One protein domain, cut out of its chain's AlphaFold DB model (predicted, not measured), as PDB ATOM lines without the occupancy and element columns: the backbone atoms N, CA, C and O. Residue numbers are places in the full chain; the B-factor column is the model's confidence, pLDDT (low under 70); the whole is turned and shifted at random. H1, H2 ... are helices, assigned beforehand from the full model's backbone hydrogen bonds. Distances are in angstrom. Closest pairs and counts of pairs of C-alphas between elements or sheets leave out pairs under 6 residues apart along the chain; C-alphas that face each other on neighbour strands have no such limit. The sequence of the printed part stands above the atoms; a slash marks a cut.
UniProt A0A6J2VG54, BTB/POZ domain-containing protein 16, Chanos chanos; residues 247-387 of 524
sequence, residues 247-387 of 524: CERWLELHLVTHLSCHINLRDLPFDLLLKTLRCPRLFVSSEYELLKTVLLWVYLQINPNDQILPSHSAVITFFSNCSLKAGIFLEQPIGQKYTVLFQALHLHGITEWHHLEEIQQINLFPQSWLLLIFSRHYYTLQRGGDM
ATOM      1  N   CYS A 247     -45.883  60.141  12.250       98.06
ATOM      2  CA  CYS A 247     -44.875  60.510  13.249       98.06
ATOM      3  C   CYS A 247     -44.277  61.897  12.979       98.06
ATOM      4  O   CYS A 247     -44.231  62.737  13.878       98.06
ATOM      5  N   GLU A 248     -43.868  62.172  11.737       97.62
ATOM      6  CA  GLU A 248     -43.352  63.489  11.337       97.62
ATOM      7  C   GLU A 248     -44.397  64.589  11.565       97.62
ATOM      8  O   GLU A 248     -44.090  65.641  12.123       97.62
ATOM      9  N   ARG A 249     -45.660  64.324  11.210       96.88
ATOM     10  CA  ARG A 249     -46.766  65.258  11.424       96.88
ATOM     11  C   ARG A 249     -47.026  65.511  12.905       96.88
ATOM     12  O   ARG A 249     -47.301  66.646  13.288       96.88
ATOM     13  N   TRP A 250     -46.929  64.480  13.737       97.50
ATOM     14  CA  TRP A 250     -47.052  64.627  15.181       97.50
ATOM     15  C   TRP A 250     -45.933  65.515  15.740       97.50
ATOM     16  O   TRP A 250     -46.219  66.416  16.526       97.50
ATOM     17  N   LEU A 251     -44.686  65.333  15.289       98.31
ATOM     18  CA  LEU A 251     -43.546  66.162  15.707       98.31
ATOM     19  C   LEU A 251     -43.712  67.629  15.297       98.31
ATOM     20  O   LEU A 251     -43.476  68.514  16.117       98.31
ATOM     21  N   GLU A 252     -44.185  67.903  14.078       97.62
ATOM     22  CA  GLU A 252     -44.478  69.271  13.619       97.62
ATOM     23  C   GLU A 252     -45.454  70.017  14.544       97.62
ATOM     24  O   GLU A 252     -45.378  71.236  14.665       97.62
ATOM     25  N   LEU A 253     -46.381  69.313  15.193       97.12
ATOM     26  CA  LEU A 253     -47.406  69.912  16.052       97.12
ATOM     27  C   LEU A 253     -47.006  69.923  17.534       97.12
ATOM     28  O   LEU A 253     -47.407  70.815  18.289       97.12
ATOM     29  N   HIS A 254     -46.223  68.926  17.954       97.06
ATOM     30  CA  HIS A 254     -46.044  68.589  19.364       97.06
ATOM     31  C   HIS A 254     -44.599  68.606  19.869       97.06
ATOM     32  O   HIS A 254     -44.393  68.386  21.063       97.06
ATOM     33  N   LEU A 255     -43.610  68.937  19.023       98.12
ATOM     34  CA  LEU A 255     -42.206  69.065  19.437       98.12
ATOM     35  C   LEU A 255     -42.054  70.012  20.639       98.12
ATOM     36  O   LEU A 255     -41.512  69.622  21.669       98.12
ATOM     37  N   VAL A 256     -42.574  71.238  20.521       96.19
ATOM     38  CA  VAL A 256     -42.452  72.273  21.566       96.19
ATOM     39  C   VAL A 256     -43.528  72.135  22.644       96.19
ATOM     40  O   VAL A 256     -43.297  72.510  23.787       96.19
ATOM     41  N   THR A 257     -44.710  71.612  22.304       94.00
ATOM     42  CA  THR A 257     -45.885  71.658  23.195       94.00
ATOM     43  C   THR A 257     -46.043  70.434  24.086       94.00
ATOM     44  O   THR A 257     -46.662  70.551  25.140       94.00
ATOM     45  N   HIS A 258     -45.520  69.274  23.674       94.44
ATOM     46  CA  HIS A 258     -45.610  68.037  24.449       94.44
ATOM     47  C   HIS A 258     -44.241  67.379  24.610       94.44
ATOM     48  O   HIS A 258     -43.816  67.153  25.737       94.44
ATOM     49  N   LEU A 259     -43.521  67.095  23.517       96.69
ATOM     50  CA  LEU A 259     -42.273  66.321  23.585       96.69
ATOM     51  C   LEU A 259     -41.188  67.018  24.418       96.69
ATOM     52  O   LEU A 259     -40.475  66.349  25.158       96.69
ATOM     53  N   SER A 260     -41.114  68.350  24.367       95.56
ATOM     54  CA  SER A 260     -40.207  69.174  25.184       95.56
ATOM     55  C   SER A 260     -40.351  68.960  26.700       95.56
ATOM     56  O   SER A 260     -39.414  69.223  27.449       95.56
ATOM     57  N   CYS A 261     -41.504  68.467  27.161       94.62
ATOM     58  CA  CYS A 261     -41.795  68.187  28.567       94.62
ATOM     59  C   CYS A 261     -41.538  66.721  28.961       94.62
ATOM     60  O   CYS A 261     -41.853  66.333  30.085       94.62
ATOM     61  N   HIS A 262     -40.987  65.899  28.063       95.12
ATOM     62  CA  HIS A 262     -40.730  64.481  28.305       95.12
ATOM     63  C   HIS A 262     -39.262  64.117  28.109       95.12
ATOM     64  O   HIS A 262     -38.570  64.615  27.222       95.12
ATOM     65  N   ILE A 263     -38.796  63.165  28.919       94.75
ATOM     66  CA  ILE A 263     -37.417  62.670  28.868       94.75
ATOM     67  C   ILE A 263     -37.084  61.964  27.544       94.75
ATOM     68  O   ILE A 263     -35.925  61.970  27.123       94.75
ATOM     69  N   ASN A 264     -38.118  61.446  26.868       94.94
ATOM     70  CA  ASN A 264     -38.074  60.808  25.550       94.94
ATOM     71  C   ASN A 264     -37.661  61.750  24.414       94.94
ATOM     72  O   ASN A 264     -37.337  61.288  23.322       94.94
ATOM     73  N   LEU A 265     -37.595  63.067  24.652       97.12
ATOM     74  CA  LEU A 265     -36.967  63.989  23.705       97.12
ATOM     75  C   LEU A 265     -35.543  63.529  23.334       97.12
ATOM     76  O   LEU A 265     -35.114  63.743  22.205       97.12
ATOM     77  N   ARG A 266     -34.831  62.850  24.245       96.06
ATOM     78  CA  ARG A 266     -33.498  62.278  23.984       96.06
ATOM     79  C   ARG A 266     -33.473  61.270  22.833       96.06
ATOM     80  O   ARG A 266     -32.453  61.159  22.162       96.06
ATOM     81  N   ASP A 267     -34.573  60.551  22.620       95.94
ATOM     82  CA  ASP A 267     -34.656  59.453  21.656       95.94
ATOM     83  C   ASP A 267     -34.878  59.988  20.233       95.94
ATOM     84  O   ASP A 267     -34.779  59.249  19.257       95.94
ATOM     85  N   LEU A 268     -35.166  61.291  20.100       97.94
ATOM     86  CA  LEU A 268     -35.398  61.943  18.819       97.94
ATOM     87  C   LEU A 268     -34.095  61.999  18.000       97.94
ATOM     88  O   LEU A 268     -33.158  62.693  18.409       97.94
ATOM     89  N   PRO A 269     -34.027  61.350  16.820       97.44
ATOM     90  CA  PRO A 269     -32.822  61.351  15.999       97.44
ATOM     91  C   PRO A 269     -32.465  62.748  15.483       97.44
ATOM     92  O   PRO A 269     -33.345  63.534  15.124       97.44
ATOM     93  N   PHE A 270     -31.164  63.024  15.356       98.06
ATOM     94  CA  PHE A 270     -30.644  64.315  14.885       98.06
ATOM     95  C   PHE A 270     -31.255  64.755  13.544       98.06
ATOM     96  O   PHE A 270     -31.750  65.877  13.431       98.06
ATOM     97  N   ASP A 271     -31.267  63.870  12.541       97.50
ATOM     98  CA  ASP A 271     -31.771  64.198  11.201       97.50
ATOM     99  C   ASP A 271     -33.278  64.478  11.203       97.50
ATOM    100  O   ASP A 271     -33.754  65.359  10.483       97.50
ATOM    101  N   LEU A 272     -34.029  63.768  12.050       98.06
ATOM    102  CA  LEU A 272     -35.465  63.973  12.206       98.06
ATOM    103  C   LEU A 272     -35.764  65.301  12.908       98.06
ATOM    104  O   LEU A 272     -36.652  66.034  12.468       98.06
ATOM    105  N   LEU A 273     -34.994  65.659  13.940       98.69
ATOM    106  CA  LEU A 273     -35.085  66.976  14.567       98.69
ATOM    107  C   LEU A 273     -34.773  68.079  13.548       98.69
ATOM    108  O   LEU A 273     -35.580  68.989  13.380       98.69
ATOM    109  N   LEU A 274     -33.663  67.981  12.809       98.56
ATOM    110  CA  LEU A 274     -33.288  68.977  11.799       98.56
ATOM    111  C   LEU A 274     -34.357  69.124  10.706       98.56
ATOM    112  O   LEU A 274     -34.696  70.244  10.317       98.56
ATOM    113  N   LYS A 275     -34.913  68.005  10.226       97.94
ATOM    114  CA  LYS A 275     -36.030  67.996   9.273       97.94
ATOM    115  C   LYS A 275     -37.263  68.698   9.848       97.94
ATOM    116  O   LYS A 275     -37.893  69.482   9.144       97.94
ATOM    117  N   THR A 276     -37.572  68.455  11.120       98.31
ATOM    118  CA  THR A 276     -38.713  69.064  11.817       98.31
ATOM    119  C   THR A 276     -38.525  70.572  11.992       98.31
ATOM    120  O   THR A 276     -39.439  71.332  11.683       98.31
ATOM    121  N   LEU A 277     -37.333  71.027  12.403       97.88
ATOM    122  CA  LEU A 277     -37.007  72.452  12.577       97.88
ATOM    123  C   LEU A 277     -37.132  73.249  11.274       97.88
ATOM    124  O   LEU A 277     -37.570  74.395  11.288       97.88
ATOM    125  N   ARG A 278     -36.787  72.630  10.141       96.06
ATOM    126  CA  ARG A 278     -36.909  73.232   8.804       96.06
ATOM    127  C   ARG A 278     -38.326  73.179   8.235       96.06
ATOM    128  O   ARG A 278     -38.566  73.727   7.161       96.06
ATOM    129  N   CYS A 279     -39.259  72.497   8.899       95.12
ATOM    130  CA  CYS A 279     -40.609  72.358   8.384       95.12
ATOM    131  C   CYS A 279     -41.402  73.662   8.587       95.12
ATOM    132  O   CYS A 279     -41.592  74.092   9.726       95.12
ATOM    133  N   PRO A 280     -41.969  74.264   7.524       90.94
ATOM    134  CA  PRO A 280     -42.753  75.497   7.642       90.94
ATOM    135  C   PRO A 280     -44.071  75.305   8.411       90.94
ATOM    136  O   PRO A 280     -44.698  76.280   8.818       90.94
ATOM    137  N   ARG A 281     -44.510  74.053   8.607       93.00
ATOM    138  CA  ARG A 281     -45.711  73.705   9.383       93.00
ATOM    139  C   ARG A 281     -45.435  73.522  10.874       93.00
ATOM    140  O   ARG A 281     -46.394  73.316  11.621       93.00
ATOM    141  N   LEU A 282     -44.166  73.581  11.293       96.38
ATOM    142  CA  LEU A 282     -43.782  73.458  12.692       96.38
ATOM    143  C   LEU A 282     -44.515  74.515  13.520       96.38
ATOM    144  O   LEU A 282     -44.342  75.720  13.319       96.38
ATOM    145  N   PHE A 283     -45.328  74.044  14.457       97.38
ATOM    146  CA  PHE A 283     -45.995  74.894  15.418       97.38
ATOM    147  C   PHE A 283     -45.020  75.306  16.521       97.38
ATOM    148  O   PHE A 283     -44.347  74.478  17.133       97.38
ATOM    149  N   VAL A 284     -44.986  76.608  16.792       94.69
ATOM    150  CA  VAL A 284     -44.110  77.220  17.787       94.69
ATOM    151  C   VAL A 284     -44.915  78.260  18.553       94.69
ATOM    152  O   VAL A 284     -45.516  79.137  17.936       94.69
ATOM    153  N   SER A 285     -44.932  78.163  19.886       92.56
ATOM    154  CA  SER A 285     -45.553  79.163  20.766       92.56
ATOM    155  C   SER A 285     -44.780  80.485  20.742       92.56
ATOM    156  O   SER A 285     -45.374  81.546  20.553       92.56
ATOM    157  N   SER A 286     -43.454  80.416  20.866       94.50
ATOM    158  CA  SER A 286     -42.512  81.516  20.642       94.50
ATOM    159  C   SER A 286     -41.152  80.969  20.196       94.50
ATOM    160  O   SER A 286     -40.794  79.834  20.523       94.50
ATOM    161  N   GLU A 287     -40.369  81.768  19.465       96.31
ATOM    162  CA  GLU A 287     -39.034  81.347  19.001       96.31
ATOM    163  C   GLU A 287     -38.092  80.990  20.163       96.31
ATOM    164  O   GLU A 287     -37.222  80.130  20.029       96.31
ATOM    165  N   TYR A 288     -38.301  81.598  21.333       96.75
ATOM    166  CA  TYR A 288     -37.530  81.298  22.534       96.75
ATOM    167  C   TYR A 288     -37.882  79.926  23.139       96.75
ATOM    168  O   TYR A 288     -36.977  79.174  23.494       96.75
ATOM    169  N   GLU A 289     -39.157  79.522  23.179       96.94
ATOM    170  CA  GLU A 289     -39.524  78.164  23.629       96.94
ATOM    171  C   GLU A 289     -38.999  77.074  22.679       96.94
ATOM    172  O   GLU A 289     -38.613  75.982  23.114       96.94
ATOM    173  N   LEU A 290     -38.902  77.375  21.377       97.75
ATOM    174  CA  LEU A 290     -38.236  76.482  20.430       97.75
ATOM    175  C   LEU A 290     -36.729  76.384  20.713       97.75
ATOM    176  O   LEU A 290     -36.194  75.274  20.750       97.75
ATOM    177  N   LEU A 291     -36.053  77.511  20.972       98.00
ATOM    178  CA  LEU A 291     -34.647  77.516  21.381       98.00
ATOM    179  C   LEU A 291     -34.432  76.662  22.638       98.00
ATOM    180  O   LEU A 291     -33.560  75.795  22.636       98.00
ATOM    181  N   LYS A 292     -35.262  76.834  23.674       97.75
ATOM    182  CA  LYS A 292     -35.214  76.024  24.903       97.75
ATOM    183  C   LYS A 292     -35.343  74.534  24.624       97.75
ATOM    184  O   LYS A 292     -34.588  73.738  25.177       97.75
ATOM    185  N   THR A 293     -36.259  74.161  23.733       98.38
ATOM    186  CA  THR A 293     -36.463  72.763  23.327       98.38
ATOM    187  C   THR A 293     -35.205  72.185  22.669       98.38
ATOM    188  O   THR A 293     -34.785  71.080  23.007       98.38
ATOM    189  N   VAL A 294     -34.555  72.937  21.773       98.44
ATOM    190  CA  VAL A 294     -33.312  72.495  21.116       98.44
ATOM    191  C   VAL A 294     -32.143  72.435  22.101       98.44
ATOM    192  O   VAL A 294     -31.379  71.473  22.071       98.44
ATOM    193  N   LEU A 295     -32.017  73.406  23.010       97.75
ATOM    194  CA  LEU A 295     -31.004  73.390  24.072       97.75
ATOM    195  C   LEU A 295     -31.145  72.158  24.970       97.75
ATOM    196  O   LEU A 295     -30.160  71.470  25.236       97.75
ATOM    197  N   LEU A 296     -32.374  71.863  25.393       98.00
ATOM    198  CA  LEU A 296     -32.700  70.683  26.186       98.00
ATOM    199  C   LEU A 296     -32.352  69.392  25.438       98.00
ATOM    200  O   LEU A 296     -31.715  68.512  26.010       98.00
ATOM    201  N   TRP A 297     -32.706  69.294  24.154       98.25
ATOM    202  CA  TRP A 297     -32.343  68.137  23.336       98.25
ATOM    203  C   TRP A 297     -30.822  67.951  23.277       98.25
ATOM    204  O   TRP A 297     -30.332  66.864  23.577       98.25
ATOM    205  N   VAL A 298     -30.055  69.009  22.975       97.31
ATOM    206  CA  VAL A 298     -28.581  68.945  22.918       97.31
ATOM    207  C   VAL A 298     -27.991  68.537  24.270       97.31
ATOM    208  O   VAL A 298     -27.085  67.705  24.312       97.31
ATOM    209  N   TYR A 299     -28.513  69.073  25.375       96.31
ATOM    210  CA  TYR A 299     -28.098  68.680  26.722       96.31
ATOM    211  C   TYR A 299     -28.296  67.179  26.966       96.31
ATOM    212  O   TYR A 299     -27.375  66.512  27.439       96.31
ATOM    213  N   LEU A 300     -29.462  66.636  26.599       96.62
ATOM    214  CA  LEU A 300     -29.777  65.213  26.757       96.62
ATOM    215  C   LEU A 300     -28.885  64.318  25.882       96.62
ATOM    216  O   LEU A 300     -28.512  63.232  26.316       96.62
ATOM    217  N   GLN A 301     -28.474  64.783  24.695       95.44
ATOM    218  CA  GLN A 301     -27.507  64.057  23.859       95.44
ATOM    219  C   GLN A 301     -26.107  63.995  24.479       95.44
ATOM    220  O   GLN A 301     -25.359  63.049  24.237       95.44
ATOM    221  N   ILE A 302     -25.713  65.020  25.240       93.19
ATOM    222  CA  ILE A 302     -24.396  65.076  25.889       93.19
ATOM    223  C   ILE A 302     -24.400  64.299  27.212       93.19
ATOM    224  O   ILE A 302     -23.376  63.726  27.583       93.19
ATOM    225  N   ASN A 303     -25.545  64.244  27.896       93.25
ATOM    226  CA  ASN A 303     -25.714  63.601  29.197       93.25
ATOM    227  C   ASN A 303     -26.701  62.416  29.102       93.25
ATOM    228  O   ASN A 303     -27.790  62.466  29.678       93.25
ATOM    229  N   PRO A 304     -26.346  61.317  28.404       91.50
ATOM    230  CA  PRO A 304     -27.272  60.208  28.146       91.50
ATOM    231  C   PRO A 304     -27.677  59.439  29.414       91.50
ATOM    232  O   PRO A 304     -28.705  58.764  29.430       91.50
ATOM    233  N   ASN A 305     -26.880  59.543  30.481       91.00
ATOM    234  CA  ASN A 305     -27.098  58.824  31.738       91.00
ATOM    235  C   ASN A 305     -28.144  59.479  32.645       91.00
ATOM    236  O   ASN A 305     -28.606  58.835  33.589       91.00
ATOM    237  N   ASP A 306     -28.514  60.735  32.393       88.44
ATOM    238  CA  ASP A 306     -29.546  61.395  33.186       88.44
ATOM    239  C   ASP A 306     -30.870  60.670  32.968       88.44
ATOM    240  O   ASP A 306     -31.199  60.321  31.842       88.44
ATOM    241  N   GLN A 307     -31.647  60.425  34.019       87.50
ATOM    242  CA  GLN A 307     -32.948  59.735  33.915       87.50
ATOM    243  C   GLN A 307     -34.131  60.672  34.176       87.50
ATOM    244  O   GLN A 307     -35.285  60.297  33.993       87.50
ATOM    245  N   ILE A 308     -33.841  61.902  34.599       92.31
ATOM    246  CA  ILE A 308     -34.823  62.912  34.982       92.31
ATOM    247  C   ILE A 308     -34.708  64.074  34.005       92.31
ATOM    248  O   ILE A 308     -33.611  64.428  33.576       92.31
ATOM    249  N   LEU A 309     -35.848  64.669  33.656       94.00
ATOM    250  CA  LEU A 309     -35.868  65.861  32.822       94.00
ATOM    251  C   LEU A 309     -35.231  67.034  33.585       94.00
ATOM    252  O   LEU A 309     -35.729  67.390  34.658       94.00
ATOM    253  N   PRO A 310     -34.145  67.636  33.075       95.06
ATOM    254  CA  PRO A 310     -33.502  68.753  33.749       95.06
ATOM    255  C   PRO A 310     -34.397  69.995  33.706       95.06
ATOM    256  O   PRO A 310     -35.155  70.220  32.759       95.06
ATOM    257  N   SER A 311     -34.278  70.843  34.727       95.50
ATOM    258  CA  SER A 311     -34.915  72.158  34.709       95.50
ATOM    259  C   SER A 311     -34.226  73.077  33.698       95.50
ATOM    260  O   SER A 311     -33.043  72.918  33.390       95.50
ATOM    261  N   HIS A 312     -34.943  74.098  33.227       94.38
ATOM    262  CA  HIS A 312     -34.375  75.087  32.311       94.38
ATOM    263  C   HIS A 312     -33.096  75.738  32.870       94.38
ATOM    264  O   HIS A 312     -32.071  75.782  32.197       94.38
ATOM    265  N   SER A 313     -33.119  76.147  34.142       94.25
ATOM    266  CA  SER A 313     -31.956  76.737  34.815       94.25
ATOM    267  C   SER A 313     -30.754  75.785  34.867       94.25
ATOM    268  O   SER A 313     -29.620  76.232  34.694       94.25
ATOM    269  N   ALA A 314     -30.974  74.475  35.036       94.50
ATOM    270  CA  ALA A 314     -29.897  73.485  35.001       94.50
ATOM    271  C   ALA A 314     -29.255  73.385  33.607       94.50
ATOM    272  O   ALA A 314     -28.028  73.352  33.503       94.50
ATOM    273  N   VAL A 315     -30.066  73.410  32.541       95.25
ATOM    274  CA  VAL A 315     -29.582  73.400  31.149       95.25
ATOM    275  C   VAL A 315     -28.769  74.661  30.844       95.25
ATOM    276  O   VAL A 315     -27.658  74.561  30.323       95.25
ATOM    277  N   ILE A 316     -29.268  75.841  31.222       93.75
ATOM    278  CA  ILE A 316     -28.539  77.107  31.047       93.75
ATOM    279  C   ILE A 316     -27.221  77.079  31.828       93.75
ATOM    280  O   ILE A 316     -26.162  77.342  31.264       93.75
ATOM    281  N   THR A 317     -27.258  76.667  33.098       93.19
ATOM    282  CA  THR A 317     -26.070  76.561  33.958       93.19
ATOM    283  C   THR A 317     -25.023  75.621  33.363       93.19
ATOM    284  O   THR A 317     -23.830  75.921  33.408       93.19
ATOM    285  N   PHE A 318     -25.447  74.504  32.770       92.38
ATOM    286  CA  PHE A 318     -24.552  73.585  32.076       92.38
ATOM    287  C   PHE A 318     -23.800  74.283  30.937       92.38
ATOM    288  O   PHE A 318     -22.569  74.290  30.943       92.38
ATOM    289  N   PHE A 319     -24.513  74.928  30.007       92.00
ATOM    290  CA  PHE A 319     -23.882  75.586  28.857       92.00
ATOM    291  C   PHE A 319     -23.049  76.809  29.251       92.00
ATOM    292  O   PHE A 319     -21.972  77.020  28.690       92.00
ATOM    293  N   SER A 320     -23.481  77.582  30.248       88.94
ATOM    294  CA  SER A 320     -22.693  78.695  30.788       88.94
ATOM    295  C   SER A 320     -21.390  78.201  31.425       88.94
ATOM    296  O   SER A 320     -20.325  78.768  31.185       88.94
ATOM    297  N   ASN A 321     -21.429  77.082  32.155       85.31
ATOM    298  CA  ASN A 321     -20.244  76.499  32.787       85.31
ATOM    299  C   ASN A 321     -19.327  75.745  31.811       85.31
ATOM    300  O   ASN A 321     -18.137  75.601  32.102       85.31
ATOM    301  N   CYS A 322     -19.817  75.305  30.644       67.38
ATOM    302  CA  CYS A 322     -18.962  74.767  29.576       67.38
ATOM    303  C   CYS A 322     -17.864  75.768  29.160       67.38
ATOM    304  O   CYS A 322     -16.759  75.349  28.802       67.38
ATOM    305  N   SER A 323     -18.135  77.075  29.288       55.81
ATOM    306  CA  SER A 323     -17.177  78.162  29.026       55.81
ATOM    307  C   SER A 323     -15.888  78.035  29.820       55.81
ATOM    308  O   SER A 323     -14.799  78.234  29.282       55.81
ATOM    309  N   LEU A 324     -16.001  77.620  31.086       58.16
ATOM    310  CA  LEU A 324     -14.891  77.595  32.037       58.16
ATOM    311  C   LEU A 324     -13.807  76.570  31.674       58.16
ATOM    312  O   LEU A 324     -12.742  76.575  32.285       58.16
ATOM    313  N   LYS A 325     -14.070  75.677  30.708       60.59
ATOM    314  CA  LYS A 325     -13.157  74.588  30.341       60.59
ATOM    315  C   LYS A 325     -12.656  74.645  28.893       60.59
ATOM    316  O   LYS A 325     -11.569  74.129  28.651       60.59
ATOM    317  N   ALA A 326     -13.410  75.217  27.943       67.06
ATOM    318  CA  ALA A 326     -13.103  75.049  26.512       67.06
ATOM    319  C   ALA A 326     -13.606  76.157  25.547       67.06
ATOM    320  O   ALA A 326     -13.556  75.956  24.335       67.06
ATOM    321  N   GLY A 327     -14.072  77.320  26.027       82.94
ATOM    322  CA  GLY A 327     -14.564  78.411  25.157       82.94
ATOM    323  C   GLY A 327     -16.016  78.229  24.684       82.94
ATOM    324  O   GLY A 327     -16.770  77.486  25.306       82.94
ATOM    325  N   ILE A 328     -16.442  78.915  23.616       91.00
ATOM    326  CA  ILE A 328     -17.834  78.916  23.108       91.00
ATOM    327  C   ILE A 328     -18.241  77.523  22.607       91.00
ATOM    328  O   ILE A 328     -17.547  76.946  21.773       91.00
ATOM    329  N   PHE A 329     -19.381  76.986  23.065       92.69
ATOM    330  CA  PHE A 329     -19.774  75.598  22.779       92.69
ATOM    331  C   PHE A 329     -19.828  75.259  21.279       92.69
ATOM    332  O   PHE A 329     -19.229  74.266  20.872       92.69
ATOM    333  N   LEU A 330     -20.493  76.066  20.441       94.38
ATOM    334  CA  LEU A 330     -20.644  75.759  19.005       94.38
ATOM    335  C   LEU A 330     -19.339  75.839  18.197       94.38
ATOM    336  O   LEU A 330     -19.267  75.291  17.098       94.38
ATOM    337  N   GLU A 331     -18.300  76.485  18.727       91.94
ATOM    338  CA  GLU A 331     -16.980  76.539  18.089       91.94
ATOM    339  C   GLU A 331     -16.130  75.305  18.431       91.94
ATOM    340  O   GLU A 331     -15.212  74.952  17.686       91.94
ATOM    341  N   GLN A 332     -16.467  74.600  19.517       90.62
ATOM    342  CA  GLN A 332     -15.774  73.387  19.943       90.62
ATOM    343  C   GLN A 332     -16.081  72.202  19.012       90.62
ATOM    344  O   GLN A 332     -17.210  72.077  18.530       90.62
ATOM    345  N   PRO A 333     -15.151  71.241  18.841       90.12
ATOM    346  CA  PRO A 333     -15.367  70.067  17.991       90.12
ATOM    347  C   PRO A 333     -16.639  69.271  18.323       90.12
ATOM    348  O   PRO A 333     -17.323  68.785  17.426       90.12
ATOM    349  N   ILE A 334     -16.992  69.169  19.611       89.19
ATOM    350  CA  ILE A 334     -18.214  68.479  20.054       89.19
ATOM    351  C   ILE A 334     -19.494  69.252  19.704       89.19
ATOM    352  O   ILE A 334     -20.531  68.638  19.454       89.19
ATOM    353  N   GLY A 335     -19.419  70.587  19.680       91.50
ATOM    354  CA  GLY A 335     -20.545  71.478  19.427       91.50
ATOM    355  C   GLY A 335     -20.811  71.724  17.946       91.50
ATOM    356  O   GLY A 335     -21.967  71.877  17.557       91.50
ATOM    357  N   GLN A 336     -19.774  71.680  17.104       92.88
ATOM    358  CA  GLN A 336     -19.861  71.997  15.673       92.88
ATOM    359  C   GLN A 336     -20.930  71.195  14.922       92.88
ATOM    360  O   GLN A 336     -21.602  71.741  14.046       92.88
ATOM    361  N   LYS A 337     -21.145  69.923  15.287       94.75
ATOM    362  CA  LYS A 337     -22.187  69.086  14.671       94.75
ATOM    363  C   LYS A 337     -23.608  69.619  14.906       94.75
ATOM    364  O   LYS A 337     -24.494  69.360  14.101       94.75
ATOM    365  N   TYR A 338     -23.830  70.385  15.978       96.94
ATOM    366  CA  TYR A 338     -25.137  70.949  16.328       96.94
ATOM    367  C   TYR A 338     -25.397  72.323  15.704       96.94
ATOM    368  O   TYR A 338     -26.536  72.782  15.721       96.94
ATOM    369  N   THR A 339     -24.390  72.972  15.112       97.00
ATOM    370  CA  THR A 339     -24.505  74.311  14.506       97.00
ATOM    371  C   THR A 339     -25.690  74.422  13.545       97.00
ATOM    372  O   THR A 339     -26.431  75.402  13.586       97.00
ATOM    373  N   VAL A 340     -25.926  73.389  12.728       97.62
ATOM    374  CA  VAL A 340     -27.020  73.369  11.743       97.62
ATOM    375  C   VAL A 340     -28.417  73.350  12.370       97.62
ATOM    376  O   VAL A 340     -29.359  73.810  11.730       97.62
ATOM    377  N   LEU A 341     -28.560  72.859  13.608       98.38
ATOM    378  CA  LEU A 341     -29.827  72.911  14.342       98.38
ATOM    379  C   LEU A 341     -30.143  74.354  14.735       98.38
ATOM    380  O   LEU A 341     -31.244  74.830  14.483       98.38
ATOM    381  N   PHE A 342     -29.160  75.072  15.283       97.31
ATOM    382  CA  PHE A 342     -29.337  76.465  15.700       97.31
ATOM    383  C   PHE A 342     -29.462  77.430  14.514       97.31
ATOM    384  O   PHE A 342     -30.164  78.429  14.620       97.31
ATOM    385  N   GLN A 343     -28.852  77.117  13.366       95.69
ATOM    386  CA  GLN A 343     -29.061  77.863  12.116       95.69
ATOM    387  C   GLN A 343     -30.475  77.708  11.547       95.69
ATOM    388  O   GLN A 343     -30.917  78.570  10.792       95.69
ATOM    389  N   ALA A 344     -31.179  76.623  11.879       96.25
ATOM    390  CA  ALA A 344     -32.570  76.431  11.477       96.25
ATOM    391  C   ALA A 344     -33.558  77.239  12.342       96.25
ATOM    392  O   ALA A 344     -34.748  77.253  12.041       96.25
ATOM    393  N   LEU A 345     -33.091  77.898  13.410       95.94
ATOM    394  CA  LEU A 345     -33.925  78.696  14.308       95.94
ATOM    395  C   LEU A 345     -34.012  80.156  13.853       95.94
ATOM    396  O   LEU A 345     -33.027  80.751  13.416       95.94
ATOM    397  N   HIS A 346     -35.171  80.779  14.063       93.69
ATOM    398  CA  HIS A 346     -35.367  82.210  13.829       93.69
ATOM    399  C   HIS A 346     -34.938  83.017  15.063       93.69
ATOM    400  O   HIS A 346     -35.759  83.635  15.739       93.69
ATOM    401  N   LEU A 347     -33.638  83.010  15.380       94.31
ATOM    402  CA  LEU A 347     -33.109  83.672  16.585       94.31
ATOM    403  C   LEU A 347     -33.409  85.182  16.629       94.31
ATOM    404  O   LEU A 347     -33.546  85.748  17.707       94.31
ATOM    405  N   HIS A 348     -33.574  85.834  15.473       92.38
ATOM    406  CA  HIS A 348     -33.997  87.241  15.382       92.38
ATOM    407  C   HIS A 348     -35.444  87.483  15.832       92.38
ATOM    408  O   HIS A 348     -35.829  88.630  16.045       92.38
ATOM    409  N   GLY A 349     -36.257  86.431  15.938       93.19
ATOM    410  CA  GLY A 349     -37.616  86.504  16.464       93.19
ATOM    411  C   GLY A 349     -37.683  86.502  17.990       93.19
ATOM    412  O   GLY A 349     -38.771  86.638  18.545       93.19
ATOM    413  N   ILE A 350     -36.545  86.388  18.682       94.69
ATOM    414  CA  ILE A 350     -36.464  86.532  20.135       94.69
ATOM    415  C   ILE A 350     -36.269  88.014  20.448       94.69
ATOM    416  O   ILE A 350     -35.203  88.572  20.227       94.69
ATOM    417  N   THR A 351     -37.324  88.677  20.916       90.19
ATOM    418  CA  THR A 351     -37.341  90.145  21.064       90.19
ATOM    419  C   THR A 351     -37.435  90.623  22.507       90.19
ATOM    420  O   THR A 351     -37.223  91.805  22.772       90.19
ATOM    421  N   GLU A 352     -37.772  89.735  23.438       88.69
ATOM    422  CA  GLU A 352     -37.866  90.062  24.859       88.69
ATOM    423  C   GLU A 352     -36.475  90.185  25.481       88.69
ATOM    424  O   GLU A 352     -35.591  89.360  25.245       88.69
ATOM    425  N   TRP A 353     -36.277  91.226  26.290       87.31
ATOM    426  CA  TRP A 353     -34.941  91.591  26.751       87.31
ATOM    427  C   TRP A 353     -34.333  90.563  27.710       87.31
ATOM    428  O   TRP A 353     -33.148  90.280  27.589       87.31
ATOM    429  N   HIS A 354     -35.128  89.957  28.602       90.19
ATOM    430  CA  HIS A 354     -34.642  88.909  29.508       90.19
ATOM    431  C   HIS A 354     -34.137  87.682  28.738       90.19
ATOM    432  O   HIS A 354     -33.115  87.100  29.085       90.19
ATOM    433  N   HIS A 355     -34.826  87.314  27.655       93.62
ATOM    434  CA  HIS A 355     -34.411  86.209  26.793       93.62
ATOM    435  C   HIS A 355     -33.132  86.553  26.021       93.62
ATOM    436  O   HIS A 355     -32.250  85.710  25.885       93.62
ATOM    437  N   LEU A 356     -33.001  87.793  25.539       93.00
ATOM    438  CA  LEU A 356     -31.778  88.265  24.882       93.00
ATOM    439  C   LEU A 356     -30.581  88.309  25.844       93.00
ATOM    440  O   LEU A 356     -29.474  87.948  25.448       93.00
ATOM    441  N   GLU A 357     -30.799  88.713  27.096       92.75
ATOM    442  CA  GLU A 357     -29.779  88.685  28.144       92.75
ATOM    443  C   GLU A 357     -29.329  87.249  28.434       92.75
ATOM    444  O   GLU A 357     -28.130  86.972  28.456       92.75
ATOM    445  N   GLU A 358     -30.263  86.307  28.564       93.75
ATOM    446  CA  GLU A 358     -29.919  84.899  28.757       93.75
ATOM    447  C   GLU A 358     -29.165  84.314  27.549       93.75
ATOM    448  O   GLU A 358     -28.172  83.612  27.730       93.75
ATOM    449  N   ILE A 359     -29.556  84.660  26.315       93.75
ATOM    450  CA  ILE A 359     -28.840  84.279  25.081       93.75
ATOM    451  C   ILE A 359     -27.416  84.850  25.040       93.75
ATOM    452  O   ILE A 359     -26.520  84.236  24.461       93.75
ATOM    453  N   GLN A 360     -27.185  86.017  25.638       91.06
ATOM    454  CA  GLN A 360     -25.843  86.579  25.768       91.06
ATOM    455  C   GLN A 360     -25.017  85.847  26.832       91.06
ATOM    456  O   GLN A 360     -23.809  85.683  26.672       91.06
ATOM    457  N   GLN A 361     -25.657  85.450  27.933       88.94
ATOM    458  CA  GLN A 361     -25.002  84.799  29.068       88.94
ATOM    459  C   GLN A 361     -24.725  83.313  28.816       88.94
ATOM    460  O   GLN A 361     -23.749  82.773  29.341       88.94
ATOM    461  N   ILE A 362     -25.555  82.646  28.010       89.69
ATOM    462  CA  ILE A 362     -25.326  81.265  27.609       89.69
ATOM    463  C   ILE A 362     -24.094  81.221  26.700       89.69
ATOM    464  O   ILE A 362     -24.063  81.777  25.603       89.69
ATOM    465  N   ASN A 363     -23.042  80.538  27.145       87.56
ATOM    466  CA  ASN A 363     -21.795  80.407  26.390       87.56
ATOM    467  C   ASN A 363     -21.925  79.355  25.270       87.56
ATOM    468  O   ASN A 363     -21.200  78.359  25.193       87.56
ATOM    469  N   LEU A 364     -22.910  79.565  24.404       93.44
ATOM    470  CA  LEU A 364     -23.267  78.649  23.336       93.44
ATOM    471  C   LEU A 364     -22.991  79.235  21.958       93.44
ATOM    472  O   LEU A 364     -22.395  78.557  21.121       93.44
ATOM    473  N   PHE A 365     -23.401  80.481  21.730       94.81
ATOM    474  CA  PHE A 365     -23.362  81.103  20.412       94.81
ATOM    475  C   PHE A 365     -22.027  81.797  20.125       94.81
ATOM    476  O   PHE A 365     -21.506  82.494  20.996       94.81
ATOM    477  N   PRO A 366     -21.495  81.685  18.890       94.06
ATOM    478  CA  PRO A 366     -20.374  82.503  18.442       94.06
ATOM    479  C   PRO A 366     -20.674  83.996  18.596       94.06
ATOM    480  O   PRO A 366     -21.782  84.452  18.299       94.06
ATOM    481  N   GLN A 367     -19.663  84.787  18.963       92.06
ATOM    482  CA  GLN A 367     -19.831  86.233  19.166       92.06
ATOM    483  C   GLN A 367     -20.353  86.950  17.910       92.06
ATOM    484  O   GLN A 367     -21.098  87.924  18.005       92.06
ATOM    485  N   SER A 368     -19.995  86.459  16.721       94.81
ATOM    486  CA  SER A 368     -20.479  86.993  15.443       94.81
ATOM    487  C   SER A 368     -21.993  86.839  15.266       94.81
ATOM    488  O   SER A 368     -22.628  87.716  14.683       94.81
ATOM    489  N   TRP A 369     -22.590  85.767  15.798       95.81
ATOM    490  CA  TRP A 369     -24.034  85.539  15.741       95.81
ATOM    491  C   TRP A 369     -24.766  86.469  16.698       95.81
ATOM    492  O   TRP A 369     -25.725  87.121  16.292       95.81
ATOM    493  N   LEU A 370     -24.276  86.585  17.936       95.25
ATOM    494  CA  LEU A 370     -24.824  87.520  18.919       95.25
ATOM    495  C   LEU A 370     -24.769  88.957  18.395       95.25
ATOM    496  O   LEU A 370     -25.772  89.667  18.414       95.25
ATOM    497  N   LEU A 371     -23.624  89.362  17.832       95.31
ATOM    498  CA  LEU A 371     -23.470  90.673  17.210       95.31
ATOM    499  C   LEU A 371     -24.476  90.879  16.073       95.31
ATOM    500  O   LEU A 371     -25.063  91.953  15.987       95.31
ATOM    501  N   LEU A 372     -24.700  89.876  15.219       94.19
ATOM    502  CA  LEU A 372     -25.681  89.957  14.136       94.19
ATOM    503  C   LEU A 372     -27.112  90.115  14.671       94.19
ATOM    504  O   LEU A 372     -27.838  90.982  14.185       94.19
ATOM    505  N   ILE A 373     -27.508  89.316  15.665       94.06
ATOM    506  CA  ILE A 373     -28.832  89.383  16.301       94.06
ATOM    507  C   ILE A 373     -29.035  90.772  16.919       94.06
ATOM    508  O   ILE A 373     -29.967  91.486  16.544       94.06
ATOM    509  N   PHE A 374     -28.124  91.213  17.788       94.62
ATOM    510  CA  PHE A 374     -28.237  92.510  18.460       94.62
ATOM    511  C   PHE A 374     -28.169  93.688  17.489       94.62
ATOM    512  O   PHE A 374     -28.962  94.621  17.611       94.62
ATOM    513  N   SER A 375     -27.295  93.634  16.481       94.81
ATOM    514  CA  SER A 375     -27.228  94.666  15.441       94.81
ATOM    515  C   SER A 375     -28.537  94.746  14.663       94.81
ATOM    516  O   SER A 375     -29.013  95.844  14.397       94.81
ATOM    517  N   ARG A 376     -29.164  93.606  14.332       92.00
ATOM    518  CA  ARG A 376     -30.477  93.586  13.671       92.00
ATOM    519  C   ARG A 376     -31.536  94.263  14.534       92.00
ATOM    520  O   ARG A 376     -32.204  95.160  14.034       92.00
ATOM    521  N   HIS A 377     -31.656  93.913  15.816       93.06
ATOM    522  CA  HIS A 377     -32.613  94.586  16.703       93.06
ATOM    523  C   HIS A 377     -32.326  96.085  16.827       93.06
ATOM    524  O   HIS A 377     -33.249  96.890  16.711       93.06
ATOM    525  N   TYR A 378     -31.058  96.467  17.000       93.44
ATOM    526  CA  TYR A 378     -30.646  97.865  17.079       93.44
ATOM    527  C   TYR A 378     -31.027  98.646  15.816       93.44
ATOM    528  O   TYR A 378     -31.702  99.668  15.907       93.44
ATOM    529  N   TYR A 379     -30.658  98.156  14.629       93.00
ATOM    530  CA  TYR A 379     -30.980  98.830  13.373       93.00
ATOM    531  C   TYR A 379     -32.484  98.879  13.106       93.00
ATOM    532  O   TYR A 379     -32.969  99.911  12.647       93.00
ATOM    533  N   THR A 380     -33.231  97.822  13.426       92.38
ATOM    534  CA  THR A 380     -34.695  97.830  13.305       92.38
ATOM    535  C   THR A 380     -35.313  98.895  14.209       92.38
ATOM    536  O   THR A 380     -36.165  99.658  13.759       92.38
ATOM    537  N   LEU A 381     -34.845  99.030  15.456       90.62
ATOM    538  CA  LEU A 381     -35.286 100.099  16.360       90.62
ATOM    539  C   LEU A 381     -34.951 101.494  15.809       90.62
ATOM    540  O   LEU A 381     -35.820 102.364  15.798       90.62
ATOM    541  N   GLN A 382     -33.733 101.700  15.294       90.62
ATOM    542  CA  GLN A 382     -33.321 102.978  14.690       90.62
ATOM    543  C   GLN A 382     -34.124 103.329  13.429       90.62
ATOM    544  O   GLN A 382     -34.346 104.501  13.138       90.62
ATOM    545  N   ARG A 383     -34.608 102.322  12.697       90.31
ATOM    546  CA  ARG A 383     -35.490 102.486  11.533       90.31
ATOM    547  C   ARG A 383     -36.976 102.533  11.910       90.31
ATOM    548  O   ARG A 383     -37.831 102.237  11.083       90.31
ATOM    549  N   GLY A 384     -37.311 102.860  13.159       88.56
ATOM    550  CA  GLY A 384     -38.704 103.001  13.599       88.56
ATOM    551  C   GLY A 384     -39.503 101.690  13.602       88.56
ATOM    552  O   GLY A 384     -40.730 101.712  13.491       88.56
ATOM    553  N   GLY A 385     -38.817 100.549  13.712       90.56
ATOM    554  CA  GLY A 385     -39.396  99.207  13.700       90.56
ATOM    555  C   GLY A 385     -39.390  98.515  12.335       90.56
ATOM    556  O   GLY A 385     -39.879  97.392  12.248       90.56
ATOM    557  N   ASP A 386     -38.853  99.138  11.282       93.06
ATOM    558  CA  ASP A 386     -38.777  98.534   9.946       93.06
ATOM    559  C   ASP A 386     -37.758  97.384   9.894       93.06
ATOM    560  O   ASP A 386     -36.554  97.572  10.087       93.06
ATOM    561  N   MET A 387     -38.252  96.187   9.591       92.88
ATOM    562  CA  MET A 387     -37.471  94.963   9.447       92.88
ATOM    563  C   MET A 387     -36.940  94.815   8.017       92.88
ATOM    564  O   MET A 387     -37.615  95.135   7.037       92.88
TER     565      MET A 387
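AT A GLANCE: This is residues 247 to 387 of the 524 residues of the protein "BTB/POZ domain-containing protein 16" of Chanos chanos (UniProt A0A6J2VG54). Look first for H4, a long helix through the core, with H2 and H5 packed on parts of it and H1, H3 and H7 linked by contacts in a row nearby. H8 and H9 run side by side, opposite ways and loosely, with H9 reaching away towards one end of the longest axis. The 141 printed residues hold nine named helices, H1 to H9 in order, and no named strand: all helix. The whole is compact, with a radius of gyration of the C-alphas of 15.3 A, and spans 46 by 39 by 24 A.

IN THESE COORDINATES: Find C-alpha 247 at (-44.875, 60.510, 13.249), where H1, residues 247 to 254, begins. Next come H2, 263 to 267, and H3, 270 to 277. H4, 287 to 302, runs 22.9 A, and H5, 312 to 326, 22.0 A. Pass H6, 333 to 336, H7, 339 to 343, and H8, 353 to 361, to H9, 367 to 382, which runs 22.0 A to C-alpha 382 at (-33.321, 102.978, 14.690).

HOW THE PARTS SIT: Start at the hub, H4: its residues 292 to 299 touch H5 at a steep tilt of 60 degrees, C-alphas 296 and 315 closest at 6.5 A. H4 touches H2 at C-alphas 300 and 266, 5.5 A apart, and only just touches H7, with 3 pairs within 8 A, closest C-alphas 294 and 341 at 7.6 A. H3 touches H7 at C-alphas 274 and 341, 5.8 A, and H1 at C-alphas 276 and 252, 6.0 A. H8 and H9 are close but not clearly touching, C-alphas 360 and 370 closest at 7.0 A. H6 touches no helix. Each O i to N i+4 pair is within hydrogen-bond range in H1, H3, H4, H7, H8 and H9, but 8 of 11 in H5 and 0 of 1 in H2, where 2 of 2 O i to N i+3 pairs are; H6 is too short for an O i to N i+4 pair.

THE WHOLE: The C-alphas farthest apart, of Asn 305 and Gly 384, are 49.1 A apart. The printed part has no cut and no long link; residues 322 to 326 are under pLDDT 70.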